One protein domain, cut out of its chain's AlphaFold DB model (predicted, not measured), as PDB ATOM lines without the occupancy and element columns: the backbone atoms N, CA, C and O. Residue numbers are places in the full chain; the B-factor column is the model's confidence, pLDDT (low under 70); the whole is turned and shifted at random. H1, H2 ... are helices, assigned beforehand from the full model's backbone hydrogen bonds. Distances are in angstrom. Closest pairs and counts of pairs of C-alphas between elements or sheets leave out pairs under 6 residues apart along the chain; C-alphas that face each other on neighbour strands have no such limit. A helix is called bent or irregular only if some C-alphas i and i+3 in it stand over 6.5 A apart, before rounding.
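This is residues 227 to 307 of the 309 residues of a protein of Drosophila willistoni (UniProt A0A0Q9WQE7). This is a long, thin helical hairpin: two long helices, H1 and H2, run side by side in opposite ways, offset lengthwise, with a long loop, residues 264 to 275, joining them. H1 is bent and H2 is kinked, and residues 300 to 307, of which 300 to 305 belong to H2, stick out beyond the rest. The printed part has 81 residues, with two named helices in the order H1, H2 and no named strand; the class is all helix. It is extended, with a radius of gyration of the C-alphas of 18.9 A and spans of 67 by 20 by 16 A.

H1, residues 233 to 263, begins with C-alpha 233 at (35.378, -94.955, 86.706). By its hydrogen bonds it was assigned as one helix, but it is bent: C-alphas 244 and 247 are 6.6 A apart. Its arms are H1a, residues 233 to 244, 17.4 A long, and H1b, residues 247 to 263, 24.4 A long. H2, residues 276 to 305, is 43.0 A long and ends with C-alpha 305 at (51.933, -97.751, 101.642). H2 is only just irregular, C-alphas 282 and 285 being 6.8 A apart, and has a kink of 33 degrees near residue 283.

H1a and H1b stand at a steep tilt of 47 degrees. H2 touches H1a with residues 285 to 292 alone; the closest C-alphas, of Ile 243 and Pro 285, are 5.6 A apart, at a shallow tilt of 24 degrees, opposite ways. H1b, with residues 247 to 250 alone, touches residues 278 to 282 of H2; the closest C-alphas, of Val 250 and Val 278, are 6.2 A apart. H1b and H2 are a helical hairpin, at a shallow tilt of 27 degrees, opposite ways. In H1a and H1b every O i to N i+4 pair is within hydrogen-bond range; in H2, 24 of 26 are.

The C-alphas farthest apart, of Lys 265 and Leu 307, are 66.9 A apart. Without residues 300 to 307, which stand free, the body spans 53 by 18 by 16 A. The link from H1 to H2, 12 residues, is long, and the printed part has no cut. The mean pLDDT of the printed part is 77.6; residues 227 to 234, 272 and 301 to 307 are under 70.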
ATOM      1  N   PRO A 227      30.594 -91.106  97.653       64.38
ATOM      2  CA  PRO A 227      31.487 -90.661  98.722       64.38
ATOM      3  C   PRO A 227      31.679 -91.706  99.832       64.38
ATOM      4  O   PRO A 227      32.657 -91.630 100.571       64.38
ATOM      5  N   PHE A 228      30.772 -92.684  99.958       69.19
ATOM      6  CA  PHE A 228      30.751 -93.687 101.026       69.19
ATOM      7  C   PHE A 228      31.219 -95.085 100.578       69.19
ATOM      8  O   PHE A 228      31.702 -95.845 101.421       69.19
ATOM      9  N   PHE A 229      31.196 -95.395  99.278       67.94
ATOM     10  CA  PHE A 229      31.607 -96.691  98.711       67.94
ATOM     11  C   PHE A 229      32.777 -96.559  97.719       67.94
ATOM     12  O   PHE A 229      33.136 -95.459  97.320       67.94
ATOM     13  N   TYR A 230      33.387 -97.682  97.322       66.12
ATOM     14  CA  TYR A 230      34.491 -97.697  96.350       66.12
ATOM     15  C   TYR A 230      34.071 -97.060  95.016       66.12
ATOM     16  O   TYR A 230      33.106 -97.511  94.390       66.12
ATOM     17  N   VAL A 231      34.810 -96.039  94.580       65.69
ATOM     18  CA  VAL A 231      34.471 -95.227  93.403       65.69
ATOM     19  C   VAL A 231      34.934 -95.936  92.132       65.69
ATOM     20  O   VAL A 231      36.128 -96.166  91.931       65.69
ATOM     21  N   ARG A 232      34.004 -96.280  91.233       68.69
ATOM     22  CA  ARG A 232      34.354 -96.795  89.899       68.69
ATOM     23  C   ARG A 232      34.520 -95.650  88.905       68.69
ATOM     24  O   ARG A 232      33.947 -94.576  89.061       68.69
ATOM     25  N   PHE A 233      35.241 -95.910  87.813       69.94
ATOM     26  CA  PHE A 233      35.378 -94.955  86.706       69.94
ATOM     27  C   PHE A 233      34.016 -94.486  86.152       69.94
ATOM     28  O   PHE A 233      33.855 -93.310  85.834       69.94
ATOM     29  N   SER A 234      33.017 -95.378  86.110       69.12
ATOM     30  CA  SER A 234      31.646 -95.044  85.697       69.12
ATOM     31  C   SER A 234      31.001 -93.959  86.561       69.12
ATOM     32  O   SER A 234      30.258 -93.134  86.040       69.12
ATOM     33  N   ASP A 235      31.301 -93.936  87.861       71.31
ATOM     34  CA  ASP A 235      30.702 -93.000  88.818       71.31
ATOM     35  C   ASP A 235      31.335 -91.605  88.686       71.31
ATOM     36  O   ASP A 235      30.648 -90.597  88.839       71.31
ATOM     37  N   PHE A 236      32.625 -91.551  88.326       72.25
ATOM     38  CA  PHE A 236      33.346 -90.311  88.027       72.25
ATOM     39  C   PHE A 236      32.876 -89.682  86.710       72.25
ATOM     40  O   PHE A 236      32.604 -88.483  86.653       72.25
ATOM     41  N   TRP A 237      32.724 -90.496  85.659       75.81
ATOM     42  CA  TRP A 237      32.187 -90.039  84.374       75.81
ATOM     43  C   TRP A 237      30.757 -89.508  84.518       75.81
ATOM     44  O   TRP A 237      30.413 -88.461  83.977       75.81
ATOM     45  N   LEU A 238      29.920 -90.189  85.298       72.50
ATOM     46  CA  LEU A 238      28.540 -89.770  85.501       72.50
ATOM     47  C   LEU A 238      28.409 -88.506  86.366       72.50
ATOM     48  O   LEU A 238      27.543 -87.676  86.101       72.50
ATOM     49  N   ALA A 239      29.271 -88.324  87.371       74.19
ATOM     50  CA  ALA A 239      29.330 -87.080  88.141       74.19
ATOM     51  C   ALA A 239      29.737 -85.877  87.266       74.19
ATOM     52  O   ALA A 239      29.211 -84.778  87.444       74.19
ATOM     53  N   ASP A 240      30.615 -86.087  86.282       77.62
ATOM     54  CA  ASP A 240      30.972 -85.084  85.271       77.62
ATOM     55  C   ASP A 240      29.767 -84.708  84.388       77.62
ATOM     56  O   ASP A 240      29.480 -83.527  84.179       77.62
ATOM     57  N   GLN A 241      28.968 -85.701  83.980       80.94
ATOM     58  CA  GLN A 241      27.708 -85.454  83.271       80.94
ATOM     59  C   GLN A 241      26.679 -84.704  84.136       80.94
ATOM     60  O   GLN A 241      25.998 -83.808  83.635       80.94
ATOM     61  N   LEU A 242      26.586 -84.996  85.441       80.19
ATOM     62  CA  LEU A 242      25.689 -84.275  86.356       80.19
ATOM     63  C   LEU A 242      26.046 -82.793  86.498       80.19
ATOM     64  O   LEU A 242      25.137 -81.978  86.627       80.19
ATOM     65  N   ILE A 243      27.330 -82.428  86.429       81.19
ATOM     66  CA  ILE A 243      27.762 -81.020  86.444       81.19
ATOM     67  C   ILE A 243      27.241 -80.279  85.213       81.19
ATOM     68  O   ILE A 243      26.760 -79.155  85.335       81.19
ATOM     69  N   SER A 244      27.261 -80.920  84.046       84.56
ATOM     70  CA  SER A 244      26.686 -80.339  82.826       84.56
ATOM     71  C   SER A 244      25.155 -80.250  82.904       84.56
ATOM     72  O   SER A 244      24.556 -79.305  82.389       84.56
ATOM     73  N   LEU A 245      24.509 -81.193  83.601       84.06
ATOM     74  CA  LEU A 245      23.053 -81.235  83.767       84.06
ATOM     75  C   LEU A 245      22.509 -80.194  84.769       84.06
ATOM     76  O   LEU A 245      21.314 -79.898  84.738       84.06
ATOM     77  N   VAL A 246      23.359 -79.596  85.616       85.12
ATOM     78  CA  VAL A 246      22.970 -78.554  86.593       85.12
ATOM     79  C   VAL A 246      22.195 -77.414  85.945       85.12
ATOM     80  O   VAL A 246      21.194 -76.973  86.505       85.12
ATOM     81  N   TYR A 247      22.632 -76.941  84.776       84.19
ATOM     82  CA  TYR A 247      21.966 -75.838  84.079       84.19
ATOM     83  C   TYR A 247      20.515 -76.192  83.743       84.19
ATOM     84  O   TYR A 247      19.603 -75.445  84.081       84.19
ATOM     85  N   CYS A 248      20.297 -77.393  83.203       86.12
ATOM     86  CA  CYS A 248      18.965 -77.898  82.885       86.12
ATOM     87  C   CYS A 248      18.091 -78.060  84.142       86.12
ATOM     88  O   CYS A 248      16.917 -77.696  84.131       86.12
ATOM     89  N   LEU A 249      18.657 -78.553  85.250       84.06
ATOM     90  CA  LEU A 249      17.929 -78.692  86.519       84.06
ATOM     91  C   LEU A 249      17.500 -77.338  87.095       84.06
ATOM     92  O   LEU A 249      16.376 -77.207  87.577       84.06
ATOM     93  N   VAL A 250      18.380 -76.335  87.035       86.06
ATOM     94  CA  VAL A 250      18.076 -74.973  87.490       86.06
ATOM     95  C   VAL A 250      16.987 -74.348  86.624       86.06
ATOM     96  O   VAL A 250      16.033 -73.801  87.173       86.06
ATOM     97  N   ASP A 251      17.085 -74.469  85.302       85.38
ATOM     98  CA  ASP A 251      16.083 -73.921  84.385       85.38
ATOM     99  C   ASP A 251      14.714 -74.579  84.600       85.38
ATOM    100  O   ASP A 251      13.694 -73.892  84.672       85.38
ATOM    101  N   HIS A 252      14.680 -75.902  84.791       86.19
ATOM    102  CA  HIS A 252      13.436 -76.624  85.059       86.19
ATOM    103  C   HIS A 252      12.824 -76.252  86.417       86.19
ATOM    104  O   HIS A 252      11.607 -76.095  86.526       86.19
ATOM    105  N   TYR A 253      13.655 -76.062  87.448       86.88
ATOM    106  CA  TYR A 253      13.214 -75.572  88.755       86.88
ATOM    107  C   TYR A 253      12.601 -74.171  88.658       86.88
ATOM    108  O   TYR A 253      11.508 -73.941  89.177       86.88
ATOM    109  N   GLN A 254      13.272 -73.250  87.959       85.88
ATOM    110  CA  GLN A 254      12.784 -71.882  87.776       85.88
ATOM    111  C   GLN A 254      11.478 -71.853  86.984       85.88
ATOM    112  O   GLN A 254      10.543 -71.151  87.365       85.88
ATOM    113  N   LEU A 255      11.376 -72.676  85.938       88.44
ATOM    114  CA  LEU A 255      10.148 -72.832  85.167       88.44
ATOM    115  C   LEU A 255       8.999 -73.362  86.040       88.44
ATOM    116  O   LEU A 255       7.895 -72.820  86.009       88.44
ATOM    117  N   GLY A 256       9.252 -74.382  86.863       86.31
ATOM    118  CA  GLY A 256       8.262 -74.918  87.800       86.31
ATOM    119  C   GLY A 256       7.812 -73.885  88.838       86.31
ATOM    120  O   GLY A 256       6.613 -73.686  89.036       86.31
ATOM    121  N   ARG A 257       8.762 -73.179  89.462       84.75
ATOM    122  CA  ARG A 257       8.500 -72.103  90.432       84.75
ATOM    123  C   ARG A 257       7.676 -70.974  89.810       84.75
ATOM    124  O   ARG A 257       6.725 -70.506  90.439       84.75
ATOM    125  N   PHE A 258       8.000 -70.586  88.577       87.19
ATOM    126  CA  PHE A 258       7.228 -69.624  87.797       87.19
ATOM    127  C   PHE A 258       5.773 -70.080  87.632       87.19
ATOM    128  O   PHE A 258       4.859 -69.361  88.034       87.19
ATOM    129  N   TYR A 259       5.543 -71.300  87.130       87.25
ATOM    130  CA  TYR A 259       4.185 -71.811  86.930       87.25
ATOM    131  C   TYR A 259       3.394 -71.899  88.238       87.25
ATOM    132  O   TYR A 259       2.231 -71.499  88.276       87.25
ATOM    133  N   VAL A 260       4.009 -72.366  89.328       87.38
ATOM    134  CA  VAL A 260       3.346 -72.452  90.639       87.38
ATOM    135  C   VAL A 260       2.899 -71.072  91.127       87.38
ATOM    136  O   VAL A 260       1.760 -70.921  91.579       87.38
ATOM    137  N   ARG A 261       3.753 -70.048  91.014       87.06
ATOM    138  CA  ARG A 261       3.407 -68.675  91.415       87.06
ATOM    139  C   ARG A 261       2.368 -68.037  90.507       87.06
ATOM    140  O   ARG A 261       1.449 -67.394  91.013       87.06
ATOM    141  N   TYR A 262       2.486 -68.270  89.202       86.75
ATOM    142  CA  TYR A 262       1.528 -67.812  88.205       86.75
ATOM    143  C   TYR A 262       0.124 -68.361  88.494       86.75
ATOM    144  O   TYR A 262      -0.834 -67.596  88.603       86.75
ATOM    145  N   TYR A 263      -0.005 -69.673  88.727       89.25
ATOM    146  CA  TYR A 263      -1.288 -70.283  89.092       89.25
ATOM    147  C   TYR A 263      -1.785 -69.863  90.479       89.25
ATOM    148  O   TYR A 263      -2.993 -69.765  90.689       89.25
ATOM    149  N   SER A 264      -0.877 -69.552  91.407       89.31
ATOM    150  CA  SER A 264      -1.219 -69.029  92.737       89.31
ATOM    151  C   SER A 264      -1.588 -67.537  92.735       89.31
ATOM    152  O   SER A 264      -1.854 -66.993  93.805       89.31
ATOM    153  N   LYS A 265      -1.606 -66.877  91.562       87.81
ATOM    154  CA  LYS A 265      -1.899 -65.442  91.378       87.81
ATOM    155  C   LYS A 265      -1.085 -64.528  92.293       87.81
ATOM    156  O   LYS A 265      -1.602 -63.524  92.781       87.81
ATOM    157  N   ARG A 266       0.171 -64.881  92.564       78.75
ATOM    158  CA  ARG A 266       1.028 -63.976  93.324       78.75
ATOM    159  C   ARG A 266       1.511 -62.822  92.453       78.75
ATOM    160  O   ARG A 266       1.778 -63.007  91.268       78.75
ATOM    161  N   GLU A 267       1.654 -61.654  93.064       76.62
ATOM    162  CA  GLU A 267       2.155 -60.446  92.402       76.62
ATOM    163  C   GLU A 267       3.653 -60.565  92.047       76.62
ATOM    164  O   GLU A 267       4.073 -60.029  91.028       76.62
ATOM    165  N   ASP A 268       4.421 -61.382  92.789       78.06
ATOM    166  CA  ASP A 268       5.856 -61.672  92.586       78.06
ATOM    167  C   ASP A 268       6.130 -62.801  91.567       78.06
ATOM    168  O   ASP A 268       7.213 -63.391  91.537       78.06
ATOM    169  N   ALA A 269       5.147 -63.178  90.741       72.56
ATOM    170  CA  ALA A 269       5.277 -64.332  89.844       72.56
ATOM    171  C   ALA A 269       6.409 -64.192  88.810       72.56
ATOM    172  O   ALA A 269       6.954 -65.205  88.370       72.56
ATOM    173  N   PHE A 270       6.773 -62.958  88.459       73.69
ATOM    174  CA  PHE A 270       7.818 -62.633  87.483       73.69
ATOM    175  C   PHE A 270       9.134 -62.172  88.130       73.69
ATOM    176  O   PHE A 270      10.084 -61.866  87.408       73.69
ATOM    177  N   ASP A 271       9.216 -62.153  89.464       75.00
ATOM    178  CA  ASP A 271      10.411 -61.699  90.172       75.00
ATOM    179  C   ASP A 271      11.460 -62.815  90.275       75.00
ATOM    180  O   ASP A 271      11.238 -63.891  90.852       75.00
ATOM    181  N   PHE A 272      12.647 -62.533  89.732       66.31
ATOM    182  CA  PHE A 272      13.818 -63.414  89.736       66.31
ATOM    183  C   PHE A 272      14.753 -63.103  90.908       66.31
ATOM    184  O   PHE A 272      15.946 -62.852  90.729       66.31
ATOM    185  N   GLU A 273      14.210 -63.109  92.121       72.31
ATOM    186  CA  GLU A 273      15.027 -62.942  93.321       72.31
ATOM    187  C   GLU A 273      16.045 -64.089  93.478       72.31
ATOM    188  O   GLU A 273      15.736 -65.245  93.143       72.31
ATOM    189  N   PRO A 274      17.252 -63.793  94.001       71.94
ATOM    190  CA  PRO A 274      18.268 -64.802  94.255       71.94
ATOM    191  C   PRO A 274      17.737 -65.844  95.240       71.94
ATOM    192  O   PRO A 274      17.359 -65.541  96.368       71.94
ATOM    193  N   ASP A 275      17.713 -67.093  94.786       79.25
ATOM    194  CA  ASP A 275      17.134 -68.207  95.521       79.25
ATOM    195  C   ASP A 275      18.226 -69.125  96.059       79.25
ATOM    196  O   ASP A 275      19.057 -69.651  95.308       79.25
ATOM    197  N   TYR A 276      18.194 -69.354  97.367       82.50
ATOM    198  CA  TYR A 276      19.090 -70.287  98.035       82.50
ATOM    199  C   TYR A 276      18.953 -71.709  97.475       82.50
ATOM    200  O   TYR A 276      19.948 -72.428  97.402       82.50
ATOM    201  N   VAL A 277      17.769 -72.106  96.998       81.75
ATOM    202  CA  VAL A 277      17.551 -73.424  96.382       81.75
ATOM    203  C   VAL A 277      18.352 -73.563  95.086       81.75
ATOM    204  O   VAL A 277      18.969 -74.599  94.845       81.75
ATOM    205  N   VAL A 278      18.432 -72.501  94.281       83.50
ATOM    206  CA  VAL A 278      19.237 -72.485  93.050       83.50
ATOM    207  C   VAL A 278      20.726 -72.583  93.371       83.50
ATOM    208  O   VAL A 278      21.455 -73.302  92.686       83.50
ATOM    209  N   ALA A 279      21.180 -71.901  94.426       84.19
ATOM    210  CA  ALA A 279      22.560 -72.016  94.895       84.19
ATOM    211  C   ALA A 279      22.879 -73.455  95.336       84.19
ATOM    212  O   ALA A 279      23.886 -74.020  94.915       84.19
ATOM    213  N   VAL A 280      21.980 -74.088  96.094       84.31
ATOM    214  CA  VAL A 280      22.126 -75.486  96.526       84.31
ATOM    215  C   VAL A 280      22.195 -76.438  95.326       84.31
ATOM    216  O   VAL A 280      23.129 -77.235  95.243       84.31
ATOM    217  N   ILE A 281      21.277 -76.326  94.357       83.31
ATOM    218  CA  ILE A 281      21.264 -77.179  93.151       83.31
ATOM    219  C   ILE A 281      22.574 -77.044  92.359       83.31
ATOM    220  O   ILE A 281      23.096 -78.043  91.862       83.31
ATOM    221  N   ARG A 282      23.139 -75.833  92.270       84.06
ATOM    222  CA  ARG A 282      24.407 -75.584  91.567       84.06
ATOM    223  C   ARG A 282      25.623 -76.149  92.294       84.06
ATOM    224  O   ARG A 282      26.539 -76.654  91.648       84.06
ATOM    225  N   CYS A 283      25.643 -76.070  93.621       85.69
ATOM    226  CA  CYS A 283      26.801 -76.471  94.416       85.69
ATOM    227  C   CYS A 283      26.873 -77.983  94.669       85.69
ATOM    228  O   CYS A 283      27.972 -78.525  94.789       85.69
ATOM    229  N   LEU A 284      25.731 -78.678  94.733       82.69
ATOM    230  CA  LEU A 284      25.681 -80.094  95.109       82.69
ATOM    231  C   LEU A 284      26.512 -81.013  94.188       82.69
ATOM    232  O   LEU A 284      27.314 -81.788  94.713       82.69
ATOM    233  N   PRO A 285      26.427 -80.934  92.844       83.19
ATOM    234  CA  PRO A 285      27.227 -81.812  91.983       83.19
ATOM    235  C   PRO A 285      28.734 -81.553  92.070       83.19
ATOM    236  O   PRO A 285      29.524 -82.499  92.067       83.19
ATOM    237  N   ALA A 286      29.141 -80.289  92.221       82.94
ATOM    238  CA  ALA A 286      30.543 -79.926  92.425       82.94
ATOM    239  C   ALA A 286      31.080 -80.464  93.763       82.94
ATOM    240  O   ALA A 286      32.193 -80.991  93.817       82.94
ATOM    241  N   TRP A 287      30.266 -80.404  94.823       83.56
ATOM    242  CA  TRP A 287      30.596 -80.977  96.126       83.56
ATOM    243  C   TRP A 287      30.790 -82.497  96.058       83.56
ATOM    244  O   TRP A 287      31.799 -83.010  96.544       83.56
ATOM    245  N   PHE A 288      29.879 -83.225  95.401       78.88
ATOM    246  CA  PHE A 288      30.010 -84.678  95.244       78.88
ATOM    247  C   PHE A 288      31.260 -85.067  94.448       78.88
ATOM    248  O   PHE A 288      31.964 -85.997  94.843       78.88
ATOM    249  N   ARG A 289      31.600 -84.324  93.388       79.81
ATOM    250  CA  ARG A 289      32.845 -84.539  92.635       79.81
ATOM    251  C   ARG A 289      34.088 -84.306  93.484       79.81
ATOM    252  O   ARG A 289      35.041 -85.087  93.412       79.81
ATOM    253  N   MET A 290      34.094 -83.241  94.281       84.25
ATOM    254  CA  MET A 290      35.201 -82.954  95.188       84.25
ATOM    255  C   MET A 290      35.375 -84.096  96.196       84.25
ATOM    256  O   MET A 290      36.482 -84.606  96.353       84.25
ATOM    257  N   ALA A 291      34.278 -84.569  96.794       81.19
ATOM    258  CA  ALA A 291      34.296 -85.689  97.733       81.19
ATOM    259  C   ALA A 291      34.810 -86.995  97.093       81.19
ATOM    260  O   ALA A 291      35.647 -87.678  97.681       81.19
ATOM    261  N   GLN A 292      34.374 -87.317  95.869       77.88
ATOM    262  CA  GLN A 292      34.880 -88.468  95.108       77.88
ATOM    263  C   GLN A 292      36.384 -88.354  94.810       77.88
ATOM    264  O   GLN A 292      37.108 -89.345  94.900       77.88
ATOM    265  N   SER A 293      36.864 -87.153  94.471       81.06
ATOM    266  CA  SER A 293      38.271 -86.914  94.118       81.06
ATOM    267  C   SER A 293      39.186 -87.014  95.342       81.06
ATOM    268  O   SER A 293      40.230 -87.661  95.275       81.06
ATOM    269  N   LEU A 294      38.760 -86.450  96.479       81.25
ATOM    270  CA  LEU A 294      39.466 -86.558  97.761       81.25
ATOM    271  C   LEU A 294      39.549 -88.005  98.246       81.25
ATOM    272  O   LEU A 294      40.600 -88.454  98.700       81.25
ATOM    273  N   ARG A 295      38.453 -88.758  98.119       76.94
ATOM    274  CA  ARG A 295      38.433 -90.168  98.508       76.94
ATOM    275  C   ARG A 295      39.378 -91.009  97.657       76.94
ATOM    276  O   ARG A 295      40.116 -91.812  98.213       76.94
ATOM    277  N   ARG A 296      39.384 -90.809  96.336       76.06
ATOM    278  CA  ARG A 296      40.313 -91.508  95.438       76.06
ATOM    279  C   ARG A 296      41.771 -91.218  95.795       76.06
ATOM    280  O   ARG A 296      42.553 -92.153  95.868       76.06
ATOM    281  N   TYR A 297      42.106 -89.956  96.069       78.44
ATOM    282  CA  TYR A 297      43.447 -89.575  96.517       78.44
ATOM    283  C   TYR A 297      43.861 -90.338  97.786       78.44
ATOM    284  O   TYR A 297      44.948 -90.898  97.844       78.44
ATOM    285  N   TRP A 298      42.959 -90.445  98.766       77.12
ATOM    286  CA  TRP A 298      43.225 -91.180 100.005       77.12
ATOM    287  C   TRP A 298      43.282 -92.709  99.830       77.12
ATOM    288  O   TRP A 298      43.986 -93.399 100.565       77.12
ATOM    289  N   GLU A 299      42.525 -93.263  98.879       73.38
ATOM    290  CA  GLU A 299      42.561 -94.694  98.553       73.38
ATOM    291  C   GLU A 299      43.823 -95.087  97.765       73.38
ATOM    292  O   GLU A 299      44.333 -96.189  97.975       73.38
ATOM    293  N   ASP A 300      44.337 -94.210  96.897       70.06
ATOM    294  CA  ASP A 300      45.595 -94.430  96.173       70.06
ATOM    295  C   ASP A 300      46.807 -94.322  97.128       70.06
ATOM    296  O   ASP A 300      47.662 -95.207  97.113       70.06
ATOM    297  N   ASP A 301      46.808 -93.360  98.060       64.81
ATOM    298  CA  ASP A 301      47.836 -93.212  99.112       64.81
ATOM    299  C   ASP A 301      47.954 -94.474  99.999       64.81
ATOM    300  O   ASP A 301      49.039 -94.991 100.256       64.81
ATOM    301  N   LYS A 302      46.822 -95.086 100.381       59.78
ATOM    302  CA  LYS A 302      46.817 -96.349 101.150       59.78
ATOM    303  C   LYS A 302      47.367 -97.557 100.390       59.78
ATOM    304  O   LYS A 302      47.867 -98.484 101.034       59.78
ATOM    305  N   LYS A 303      47.232 -97.591  99.060       58.41
ATOM    306  CA  LYS A 303      47.754 -98.687  98.225       58.41
ATOM    307  C   LYS A 303      49.263 -98.585  98.042       58.41
ATOM    308  O   LYS A 303      49.914 -99.624  98.012       58.41
ATOM    309  N   GLU A 304      49.816 -97.376  97.962       56.16
ATOM    310  CA  GLU A 304      51.269 -97.182  97.873       56.16
ATOM    311  C   GLU A 304      51.983 -97.585  99.172       56.16
ATOM    312  O   GLU A 304      53.033 -98.223  99.114       56.16
ATOM    313  N   VAL A 305      51.369 -97.348 100.338       55.28
ATOM    314  CA  VAL A 305      51.933 -97.751 101.642       55.28
ATOM    315  C   VAL A 305      51.998 -99.282 101.824       55.28
ATOM    316  O   VAL A 305      52.898 -99.773 102.491       55.28
ATOM    317  N   HIS A 306      51.103-100.060 101.201       50.09
ATOM    318  CA  HIS A 306      51.107-101.537 101.286       50.09
ATOM    319  C   HIS A 306      52.075-102.226 100.306       50.09
ATOM    320  O   HIS A 306      52.211-103.444 100.345       50.09
ATOM    321  N   LEU A 307      52.714-101.479  99.401       51.12
ATOM    322  CA  LEU A 307      53.689-102.007  98.435       51.12
ATOM    323  C   LEU A 307      55.145-101.753  98.863       51.12
ATOM    324  O   LEU A 307      56.063-102.065  98.106       51.12
TER     325      LEU A 307